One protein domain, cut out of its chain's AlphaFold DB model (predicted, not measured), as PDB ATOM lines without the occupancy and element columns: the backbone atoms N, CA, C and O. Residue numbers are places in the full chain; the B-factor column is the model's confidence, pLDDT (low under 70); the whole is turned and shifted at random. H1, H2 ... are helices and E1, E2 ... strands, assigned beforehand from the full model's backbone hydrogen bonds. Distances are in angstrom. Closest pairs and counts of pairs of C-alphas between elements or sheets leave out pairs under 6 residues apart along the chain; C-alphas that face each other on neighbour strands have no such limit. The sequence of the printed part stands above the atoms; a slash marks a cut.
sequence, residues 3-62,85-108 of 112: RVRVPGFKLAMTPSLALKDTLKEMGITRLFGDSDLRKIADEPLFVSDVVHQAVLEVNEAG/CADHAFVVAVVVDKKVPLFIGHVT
ATOM      1  N   ARG A   3     177.462 169.207  89.399       82.94
ATOM      2  CA  ARG A   3     178.242 169.550  90.592       82.94
ATOM      3  C   ARG A   3     177.317 170.276  91.557       82.94
ATOM      4  O   ARG A   3     176.755 171.299  91.187       82.94
ATOM      5  N   VAL A   4     177.146 169.730  92.756       86.38
ATOM      6  CA  VAL A   4     176.210 170.234  93.768       86.38
ATOM      7  C   VAL A   4     177.009 170.737  94.965       86.38
ATOM      8  O   VAL A   4     177.842 170.003  95.491       86.38
ATOM      9  N   ARG A   5     176.751 171.976  95.383       88.44
ATOM     10  CA  ARG A   5     177.236 172.565  96.635       88.44
ATOM     11  C   ARG A   5     176.038 173.053  97.440       88.44
ATOM     12  O   ARG A   5     175.280 173.896  96.962       88.44
ATOM     13  N   VAL A   6     175.874 172.498  98.634       88.56
ATOM     14  CA  VAL A   6     174.866 172.902  99.618       88.56
ATOM     15  C   VAL A   6     175.605 173.072 100.945       88.56
ATOM     16  O   VAL A   6     176.315 172.136 101.315       88.56
ATOM     17  N   PRO A   7     175.505 174.234 101.611       89.19
ATOM     18  CA  PRO A   7     176.168 174.458 102.892       89.19
ATOM     19  C   PRO A   7     175.549 173.589 103.992       89.19
ATOM     20  O   PRO A   7     174.395 173.156 103.878       89.19
ATOM     21  N   GLY A   8     176.299 173.361 105.069       88.75
ATOM     22  CA  GLY A   8     175.714 172.890 106.318       88.75
ATOM     23  C   GLY A   8     174.689 173.902 106.837       88.75
ATOM     24  O   GLY A   8     174.800 175.105 106.615       88.75
ATOM     25  N   PHE A   9     173.626 173.437 107.486       89.69
ATOM     26  CA  PHE A   9     172.679 174.348 108.128       89.69
ATOM     27  C   PHE A   9     171.883 173.654 109.223       89.69
ATOM     28  O   PHE A   9     171.682 172.437 109.221       89.69
ATOM     29  N   LYS A  10     171.353 174.469 110.135       90.25
ATOM     30  CA  LYS A  10     170.441 174.035 111.185       90.25
ATOM     31  C   LYS A  10     169.205 174.922 111.214       90.25
ATOM     32  O   LYS A  10     169.289 176.116 111.473       90.25
ATOM     33  N   LEU A  11     168.046 174.320 110.985       90.38
ATOM     34  CA  LEU A  11     166.743 174.934 111.211       90.38
ATOM     35  C   LEU A  11     166.189 174.402 112.530       90.38
ATOM     36  O   LEU A  11     165.979 173.200 112.668       90.38
ATOM     37  N   ALA A  12     165.940 175.281 113.497       89.62
ATOM     38  CA  ALA A  12     165.344 174.916 114.778       89.62
ATOM     39  C   ALA A  12     164.180 175.856 115.109       89.62
ATOM     40  O   ALA A  12     164.352 177.071 115.188       89.62
ATOM     41  N   MET A  13     162.992 175.290 115.324       86.12
ATOM     42  CA  MET A  13     161.826 176.036 115.804       86.12
ATOM     43  C   MET A  13     161.884 176.140 117.328       86.12
ATOM     44  O   MET A  13     161.315 175.311 118.039       86.12
ATOM     45  N   THR A  14     162.630 177.126 117.825       83.31
ATOM     46  CA  THR A  14     162.763 177.405 119.261       83.31
ATOM     47  C   THR A  14     162.451 178.876 119.563       83.31
ATOM     48  O   THR A  14     163.147 179.740 119.029       83.31
ATOM     49  N   PRO A  15     161.459 179.179 120.428       83.69
ATOM     50  CA  PRO A  15     160.602 178.231 121.153       83.69
ATOM     51  C   PRO A  15     159.650 177.454 120.227       83.69
ATOM     52  O   PRO A  15     159.499 177.784 119.051       83.69
ATOM     53  N   SER A  16     159.030 176.400 120.762       86.31
ATOM     54  CA  SER A  16     158.014 175.620 120.050       86.31
ATOM     55  C   SER A  16     156.873 176.517 119.561       86.31
ATOM     56  O   SER A  16     156.445 177.422 120.278       86.31
ATOM     57  N   LEU A  17     156.351 176.240 118.370       91.25
ATOM     58  CA  LEU A  17     155.293 177.024 117.749       91.25
ATOM     59  C   LEU A  17     153.920 176.592 118.271       91.25
ATOM     60  O   LEU A  17     153.527 175.435 118.120       91.25
ATOM     61  N   ALA A  18     153.187 177.543 118.845       95.25
ATOM     62  CA  ALA A  18     151.759 177.408 119.102       95.25
ATOM     63  C   ALA A  18     150.999 177.567 117.778       95.25
ATOM     64  O   ALA A  18     151.087 178.598 117.115       95.25
ATOM     65  N   LEU A  19     150.276 176.527 117.377       96.88
ATOM     66  CA  LEU A  19     149.594 176.442 116.087       96.88
ATOM     67  C   LEU A  19     148.113 176.803 116.165       96.88
ATOM     68  O   LEU A  19     147.452 176.808 115.130       96.88
ATOM     69  N   LYS A  20     147.565 177.098 117.348       97.06
ATOM     70  CA  LYS A  20     146.140 177.418 117.506       97.06
ATOM     71  C   LYS A  20     145.644 178.470 116.518       97.06
ATOM     72  O   LYS A  20     144.661 178.225 115.820       97.06
ATOM     73  N   ASP A  21     146.304 179.622 116.459       96.81
ATOM     74  CA  ASP A  21     145.841 180.734 115.625       96.81
ATOM     75  C   ASP A  21     146.050 180.439 114.136       96.81
ATOM     76  O   ASP A  21     145.122 180.607 113.348       96.81
ATOM     77  N   THR A  22     147.188 179.848 113.764       96.69
ATOM     78  CA  THR A  22     147.439 179.389 112.388       96.69
ATOM     79  C   THR A  22     146.394 178.372 111.921       96.69
ATOM     80  O   THR A  22     145.851 178.489 110.825       96.69
ATOM     81  N   LEU A  23     146.053 177.382 112.748       97.81
ATOM     82  CA  LEU A  23     145.049 176.373 112.401       97.81
ATOM     83  C   LEU A  23     143.643 176.983 112.306       97.81
ATOM     84  O   LEU A  23     142.871 176.579 111.433       97.81
ATOM     85  N   LYS A  24     143.321 177.987 113.134       97.31
ATOM     86  CA  LYS A  24     142.079 178.763 113.000       97.31
ATOM     87  C   LYS A  24     142.020 179.527 111.681       97.31
ATOM     88  O   LYS A  24     140.985 179.475 111.020       97.31
ATOM     89  N   GLU A  25     143.106 180.189 111.288       97.62
ATOM     90  CA  GLU A  25     143.218 180.891 110.001       97.62
ATOM     91  C   GLU A  25     143.084 179.933 108.808       97.62
ATOM     92  O   GLU A  25     142.483 180.283 107.794       97.62
ATOM     93  N   MET A  26     143.542 178.685 108.956       97.44
ATOM     94  CA  MET A  26     143.341 177.607 107.978       97.44
ATOM     95  C   MET A  26     141.919 177.007 107.983       97.44
ATOM     96  O   MET A  26     141.638 176.087 107.215       97.44
ATOM     97  N   GLY A  27     141.011 177.500 108.834       97.38
ATOM     98  CA  GLY A  27     139.608 177.073 108.906       97.38
ATOM     99  C   GLY A  27     139.291 176.045 109.997       97.38
ATOM    100  O   GLY A  27     138.123 175.698 110.191       97.38
ATOM    101  N   ILE A  28     140.282 175.584 110.766       97.62
ATOM    102  CA  ILE A  28     140.084 174.668 111.898       97.62
ATOM    103  C   ILE A  28     139.753 175.491 113.147       97.62
ATOM    104  O   ILE A  28     140.593 175.737 114.005       97.62
ATOM    105  N   THR A  29     138.509 175.952 113.257       96.69
ATOM    106  CA  THR A  29     138.087 176.847 114.349       96.69
ATOM    107  C   THR A  29     137.364 176.124 115.481       96.69
ATOM    108  O   THR A  29     137.647 176.378 116.652       96.69
ATOM    109  N   ARG A  30     136.471 175.182 115.143       96.75
ATOM    110  CA  ARG A  30     135.631 174.450 116.111       96.75
ATOM    111  C   ARG A  30     136.443 173.663 117.133       96.75
ATOM    112  O   ARG A  30     136.069 173.635 118.296       96.75
ATOM    113  N   LEU A  31     137.583 173.101 116.716       96.50
ATOM    114  CA  LEU A  31     138.495 172.316 117.560       96.50
ATOM    115  C   LEU A  31     138.915 173.050 118.849       96.50
ATOM    116  O   LEU A  31     139.182 172.411 119.862       96.50
ATOM    117  N   PHE A  32     138.954 174.384 118.806       96.88
ATOM    118  CA  PHE A  32     139.448 175.240 119.883       96.88
ATOM    119  C   PHE A  32     138.338 175.899 120.722       96.88
ATOM    120  O   PHE A  32     138.611 176.884 121.413       96.88
ATOM    121  N   GLY A  33     137.093 175.418 120.626       93.94
ATOM    122  CA  GLY A  33     135.949 175.951 121.373       93.94
ATOM    123  C   GLY A  33     134.724 175.037 121.306       93.94
ATOM    124  O   GLY A  33     134.526 174.213 122.189       93.94
ATOM    125  N   ASP A  34     133.906 175.178 120.259       93.25
ATOM    126  CA  ASP A  34     132.691 174.373 120.028       93.25
ATOM    127  C   ASP A  34     133.009 173.037 119.325       93.25
ATOM    128  O   ASP A  34     132.613 172.797 118.177       93.25
ATOM    129  N   SER A  35     133.811 172.193 119.978       95.44
ATOM    130  CA  SER A  35     134.248 170.906 119.430       95.44
ATOM    131  C   SER A  35     133.424 169.729 119.935       95.44
ATOM    132  O   SER A  35     133.116 169.624 121.117       95.44
ATOM    133  N   ASP A  36     133.154 168.777 119.041       95.06
ATOM    134  CA  ASP A  36     132.589 167.474 119.393       95.06
ATOM    135  C   ASP A  36     133.710 166.429 119.500       95.06
ATOM    136  O   ASP A  36     134.092 165.792 118.516       95.06
ATOM    137  N   LEU A  37     134.266 166.285 120.706       96.12
ATOM    138  CA  LEU A  37     135.338 165.333 121.026       96.12
ATOM    139  C   LEU A  37     134.839 164.136 121.850       96.12
ATOM    140  O   LEU A  37     135.631 163.494 122.536       96.12
ATOM    141  N   ARG A  38     133.553 163.769 121.729       94.88
ATOM    142  CA  ARG A  38     132.935 162.652 122.479       94.88
ATOM    143  C   ARG A  38     133.574 161.279 122.242       94.88
ATOM    144  O   ARG A  38     133.327 160.334 122.976       94.88
ATOM    145  N   LYS A  39     134.391 161.143 121.189       96.38
ATOM    146  CA  LYS A  39     135.190 159.932 120.926       96.38
ATOM    147  C   LYS A  39     136.500 159.875 121.723       96.38
ATOM    148  O   LYS A  39     137.184 158.859 121.654       96.38
ATOM    149  N   ILE A  40     136.872 160.959 122.403       96.31
ATOM    150  CA  ILE A  40     138.067 161.063 123.249       96.31
ATOM    151  C   ILE A  40     137.673 160.928 124.723       96.31
ATOM    152  O   ILE A  40     138.314 160.166 125.440       96.31
ATOM    153  N   ALA A  41     136.621 161.630 125.153       95.88
ATOM    154  CA  ALA A  41     136.059 161.531 126.499       95.88
ATOM    155  C   ALA A  41     134.554 161.847 126.496       95.88
ATOM    156  O   ALA A  41     134.065 162.480 125.560       95.88
ATOM    157  N   ASP A  42     133.833 161.417 127.534       95.19
ATOM    158  CA  ASP A  42     132.385 161.643 127.655       95.19
ATOM    159  C   ASP A  42     132.052 163.095 128.055       95.19
ATOM    160  O   ASP A  42     130.988 163.615 127.708       95.19
ATOM    161  N   GLU A  43     132.957 163.773 128.767       95.12
ATOM    162  CA  GLU A  43     132.829 165.184 129.116       95.12
ATOM    163  C   GLU A  43     133.079 166.140 127.928       95.12
ATOM    164  O   GLU A  43     133.825 165.822 126.997       95.12
ATOM    165  N   PRO A  44     132.496 167.357 127.944       94.56
ATOM    166  CA  PRO A  44     132.787 168.370 126.934       94.56
ATOM    167  C   PRO A  44     134.262 168.795 126.973       94.56
ATOM    168  O   PRO A  44     134.720 169.399 127.943       94.56
ATOM    169  N   LEU A  45     134.992 168.520 125.890       96.75
ATOM    170  CA  LEU A  45     136.394 168.898 125.714       96.75
ATOM    171  C   LEU A  45     136.574 169.818 124.509       96.75
ATOM    172  O   LEU A  45     135.859 169.710 123.512       96.75
ATOM    173  N   PHE A  46     137.610 170.651 124.583       96.56
ATOM    174  CA  PHE A  46     138.163 171.388 123.454       96.56
ATOM    175  C   PHE A  46     139.687 171.425 123.538       96.56
ATOM    176  O   PHE A  46     140.271 171.292 124.615       96.56
ATOM    177  N   VAL A  47     140.342 171.609 122.395       97.12
ATOM    178  CA  VAL A  47     141.799 171.740 122.342       97.12
ATOM    179  C   VAL A  47     142.179 173.151 122.778       97.12
ATOM    180  O   VAL A  47     141.752 174.139 122.180       97.12
ATOM    181  N   SER A  48     142.985 173.267 123.831       96.38
ATOM    182  CA  SER A  48     143.457 174.567 124.314       96.38
ATOM    183  C   SER A  48     144.511 175.167 123.385       96.38
ATOM    184  O   SER A  48     144.420 176.363 123.095       96.38
ATOM    185  N   ASP A  49     145.445 174.348 122.893       96.62
ATOM    186  CA  ASP A  49     146.497 174.699 121.933       96.62
ATOM    187  C   ASP A  49     147.057 173.442 121.232       96.62
ATOM    188  O   ASP A  49     146.855 172.316 121.696       96.62
ATOM    189  N   VAL A  50     147.776 173.633 120.127       97.31
ATOM    190  CA  VAL A  50     148.569 172.600 119.447       97.31
ATOM    191  C   VAL A  50     150.004 173.099 119.368       97.31
ATOM    192  O   VAL A  50     150.275 174.096 118.708       97.31
ATOM    193  N   VAL A  51     150.931 172.402 120.015       96.31
ATOM    194  CA  VAL A  51     152.339 172.812 120.070       96.31
ATOM    195  C   VAL A  51     153.169 171.947 119.126       96.31
ATOM    196  O   VAL A  51     153.148 170.720 119.226       96.31
ATOM    197  N   HIS A  52     153.911 172.581 118.217       94.38
ATOM    198  CA  HIS A  52     154.801 171.910 117.269       94.38
ATOM    199  C   HIS A  52     156.244 172.406 117.407       94.38
ATOM    200  O   HIS A  52     156.510 173.605 117.442       94.38
ATOM    201  N   GLN A  53     157.190 171.472 117.454       94.19
ATOM    202  CA  GLN A  53     158.621 171.754 117.489       94.19
ATOM    203  C   GLN A  53     159.333 170.832 116.503       94.19
ATOM    204  O   GLN A  53     159.121 169.620 116.513       94.19
ATOM    205  N   ALA A  54     160.191 171.415 115.672       92.19
ATOM    206  CA  ALA A  54     160.968 170.708 114.666       92.19
ATOM    207  C   ALA A  54     162.414 171.210 114.662       92.19
ATOM    208  O   ALA A  54     162.674 172.403 114.852       92.19
ATOM    209  N   VAL A  55     163.347 170.286 114.434       92.38
ATOM    210  CA  VAL A  55     164.769 170.573 114.234       92.38
ATOM    211  C   VAL A  55     165.246 169.774 113.025       92.38
ATOM    212  O   VAL A  55     165.041 168.562 112.972       92.38
ATOM    213  N   LEU A  56     165.872 170.451 112.068       91.12
ATOM    214  CA  LEU A  56     166.519 169.864 110.902       91.12
ATOM    215  C   LEU A  56     167.966 170.344 110.873       91.12
ATOM    216  O   LEU A  56     168.216 171.542 110.783       91.12
ATOM    217  N   GLU A  57     168.905 169.411 110.944       90.81
ATOM    218  CA  GLU A  57     170.334 169.684 110.855       90.81
ATOM    219  C   GLU A  57     170.903 168.906 109.670       90.81
ATOM    220  O   GLU A  57     170.679 167.700 109.547       90.81
ATOM    221  N   VAL A  58     171.598 169.613 108.782       86.75
ATOM    222  CA  VAL A  58     172.274 169.048 107.617       86.75
ATOM    223  C   VAL A  58     173.755 169.359 107.747       86.75
ATOM    224  O   VAL A  58     174.137 170.515 107.906       86.75
ATOM    225  N   ASN A  59     174.574 168.314 107.680       83.50
ATOM    226  CA  ASN A  59     176.030 168.380 107.696       83.50
ATOM    227  C   ASN A  59     176.607 167.424 106.637       83.50
ATOM    228  O   ASN A  59     175.898 166.578 106.081       83.50
ATOM    229  N   GLU A  60     177.906 167.530 106.375       68.69
ATOM    230  CA  GLU A  60     178.625 166.751 105.362       68.69
ATOM    231  C   GLU A  60     178.669 165.250 105.686       68.69
ATOM    232  O   GLU A  60     178.848 164.419 104.792       68.69
ATOM    233  N   ALA A  61     178.474 164.879 106.955       61.97
ATOM    234  CA  ALA A  61     178.428 163.487 107.390       61.97
ATOM    235  C   ALA A  61     177.073 162.809 107.089       61.97
ATOM    236  O   ALA A  61     177.007 161.582 107.005       61.97
ATOM    237  N   GLY A  62     175.998 163.583 106.900       52.72
ATOM    238  CA  GLY A  62     174.621 163.088 106.773       52.72
ATOM    239  C   GLY A  62     174.220 162.543 105.396       52.72
ATOM    240  O   GLY A  62     173.143 161.962 105.267       52.72
ATOM    241  N   CYS A  85     174.595 175.574  93.089       90.94
ATOM    242  CA  CYS A  85     175.191 176.185  94.269       90.94
ATOM    243  C   CYS A  85     174.074 176.854  95.071       90.94
ATOM    244  O   CYS A  85     173.439 177.781  94.573       90.94
ATOM    245  N   ALA A  86     173.800 176.357  96.277       91.50
ATOM    246  CA  ALA A  86     172.836 176.959  97.194       91.50
ATOM    247  C   ALA A  86     173.529 178.033  98.054       91.50
ATOM    248  O   ALA A  86     173.716 177.855  99.253       91.50
ATOM    249  N   ASP A  87     173.966 179.117  97.407       90.44
ATOM    250  CA  ASP A  87     174.729 180.235  97.996       90.44
ATOM    251  C   ASP A  87     173.863 181.451  98.388       90.44
ATOM    252  O   ASP A  87     174.372 182.505  98.764       90.44
ATOM    253  N   HIS A  88     172.543 181.306  98.309       90.81
ATOM    254  CA  HIS A  88     171.537 182.297  98.685       90.81
ATOM    255  C   HIS A  88     170.294 181.581  99.221       90.81
ATOM    256  O   HIS A  88     170.251 180.355  99.241       90.81
ATOM    257  N   ALA A  89     169.276 182.331  99.652       94.44
ATOM    258  CA  ALA A  89     168.088 181.760 100.276       94.44
ATOM    259  C   ALA A  89     167.436 180.642  99.435       94.44
ATOM    260  O   ALA A  89     167.178 180.818  98.242       94.44
ATOM    261  N   PHE A  90     167.143 179.504 100.070       93.81
ATOM    262  CA  PHE A  90     166.599 178.318  99.406       93.81
ATOM    263  C   PHE A  90     165.530 177.612 100.243       93.81
ATOM    264  O   PHE A  90     165.466 177.734 101.466       93.81
ATOM    265  N   VAL A  91     164.678 176.836  99.572       94.50
ATOM    266  CA  VAL A  91     163.688 175.965 100.216       94.50
ATOM    267  C   VAL A  91     164.248 174.550 100.301       94.50
ATOM    268  O   VAL A  91     164.766 174.020  99.320       94.50
ATOM    269  N   VAL A  92     164.106 173.926 101.465       93.12
ATOM    270  CA  VAL A  92     164.431 172.517 101.693       93.12
ATOM    271  C   VAL A  92     163.150 171.725 101.921       93.12
ATOM    272  O   VAL A  92     162.256 172.163 102.642       93.12
ATOM    273  N   ALA A  93     163.073 170.536 101.325       93.56
ATOM    274  CA  ALA A  93     162.040 169.557 101.626       93.56
ATOM    275  C   ALA A  93     162.665 168.169 101.791       93.56
ATOM    276  O   ALA A  93     163.377 167.696 100.905       93.56
ATOM    277  N   VAL A  94     162.383 167.501 102.909       92.56
ATOM    278  CA  VAL A  94     162.811 166.115 103.144       92.56
ATOM    279  C   VAL A  94     161.658 165.201 102.760       92.56
ATOM    280  O   VAL A  94     160.660 165.119 103.473       92.56
ATOM    281  N   VAL A  95     161.773 164.534 101.612       91.75
ATOM    282  CA  VAL A  95     160.721 163.670 101.061       91.75
ATOM    283  C   VAL A  95     161.183 162.218 101.083       91.75
ATOM    284  O   VAL A  95     162.180 161.872 100.454       91.75
ATOM    285  N   VAL A  96     160.421 161.358 101.759       89.25
ATOM    286  CA  VAL A  96     160.643 159.905 101.777       89.25
ATOM    287  C   VAL A  96     159.626 159.235 100.850       89.25
ATOM    288  O   VAL A  96     158.459 159.630 100.797       89.25
ATOM    289  N   ASP A  97     160.079 158.262 100.058       88.44
ATOM    290  CA  ASP A  97     159.267 157.477  99.112       88.44
ATOM    291  C   ASP A  97     158.426 158.288  98.108       88.44
ATOM    292  O   ASP A  97     157.426 157.793  97.588       88.44
ATOM    293  N   LYS A  98     158.825 159.534  97.807       81.06
ATOM    294  CA  LYS A  98     158.131 160.448  96.870       81.06
ATOM    295  C   LYS A  98     156.657 160.707  97.214       81.06
ATOM    296  O   LYS A  98     155.853 160.971  96.322       81.06
ATOM    297  N   LYS A  99     156.296 160.606  98.493       86.00
ATOM    298  CA  LYS A  99     154.931 160.857  98.970       86.00
ATOM    299  C   LYS A  99     154.812 162.289  99.484       86.00
ATOM    300  O   LYS A  99     154.820 163.238  98.710       86.00
ATOM    301  N   VAL A 100     154.704 162.428 100.798       90.31
ATOM    302  CA  VAL A 100     154.503 163.693 101.495       90.31
ATOM    303  C   VAL A 100     155.844 164.124 102.089       90.31
ATOM    304  O   VAL A 100     156.552 163.276 102.644       90.31
ATOM    305  N   PRO A 101     156.227 165.405 101.970       92.31
ATOM    306  CA  PRO A 101     157.400 165.917 102.663       92.31
ATOM    307  C   PRO A 101     157.226 165.762 104.176       92.31
ATOM    308  O   PRO A 101     156.224 166.189 104.742       92.31
ATOM    309  N   LEU A 102     158.221 165.157 104.822       92.19
ATOM    310  CA  LEU A 102     158.302 165.061 106.279       92.19
ATOM    311  C   LEU A 102     158.699 166.404 106.897       92.19
ATOM    312  O   LEU A 102     158.241 166.745 107.981       92.19
ATOM    313  N   PHE A 103     159.530 167.165 106.182       92.81
ATOM    314  CA  PHE A 103     159.946 168.514 106.551       92.81
ATOM    315  C   PHE A 103     159.862 169.422 105.334       92.81
ATOM    316  O   PHE A 103     160.217 169.006 104.230       92.81
ATOM    317  N   ILE A 104     159.444 170.665 105.559       93.75
ATOM    318  CA  ILE A 104     159.586 171.779 104.624       93.75
ATOM    319  C   ILE A 104     160.163 172.945 105.418       93.75
ATOM    320  O   ILE A 104     159.694 173.237 106.518       93.75
ATOM    321  N   GLY A 105     161.174 173.605 104.868       92.38
ATOM    322  CA  GLY A 105     161.813 174.749 105.498       92.38
ATOM    323  C   GLY A 105     162.323 175.750 104.476       92.38
ATOM    324  O   GLY A 105     162.532 175.423 103.310       92.38
ATOM    325  N   HIS A 106     162.536 176.976 104.935       93.44
ATOM    326  CA  HIS A 106     163.166 178.044 104.174       93.44
ATOM    327  C   HIS A 106     164.447 178.448 104.903       93.44
ATOM    328  O   HIS A 106     164.398 178.839 106.068       93.44
ATOM    329  N   VAL A 107     165.585 178.308 104.229       92.62
ATOM    330  CA  VAL A 107     166.905 178.688 104.733       92.62
ATOM    331  C   VAL A 107     167.229 180.062 104.163       92.62
ATOM    332  O   VAL A 107     167.386 180.205 102.956       92.62
ATOM    333  N   THR A 108     167.296 181.079 105.021       90.62
ATOM    334  CA  THR A 108     167.618 182.467 104.633       90.62
ATOM    335  C   THR A 108     169.087 182.818 104.840       90.62
ATOM    336  O   THR A 108     169.604 183.704 104.167       90.62
TER     337      THR A 108
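Overview. This is residues 3 to 62 and 85 to 108 of the 112 residues of the protein "SERPIN domain-containing protein" of Fasciola hepatica (UniProt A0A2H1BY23). What shape? In a rod with little regular structure, ribbon E2-E3 crosses hairpin E4-E5, and residues 38 to 43 stick out. What builds it? E1, E2, H1, E3, E4 and E5, mostly strand, hold 30 of 84 printed residues. It is only just extended, close to loose: the radius of gyration of the C-alphas is 18.3 A, the spans 59, 27 and 22 A.

Along the chain. What begins? E1 is residues 3 to 5, from C-alpha 3 (178.242, 169.550, 90.592); E2 is 9 to 12, H1 20 to 25. What follows? E3 is 55 to 58, E4 90 to 95, E5 101 to 107, ending at C-alpha 107 (166.905, 178.688, 104.733).

Arrangement. Which strands pair? Antiparallel E2 and E3 have N 11 and O 56 2.8 A apart; hairpin E4 and E5 has N 92 and O 105 2.9 A apart. Where is H1? It is apart from E5.

Size, cuts and confidence. Any cut? C-alphas 62 and 85, across the cut, are 18.1 A apart. Low confidence? Residues 60 to 62 are under pLDDT 70.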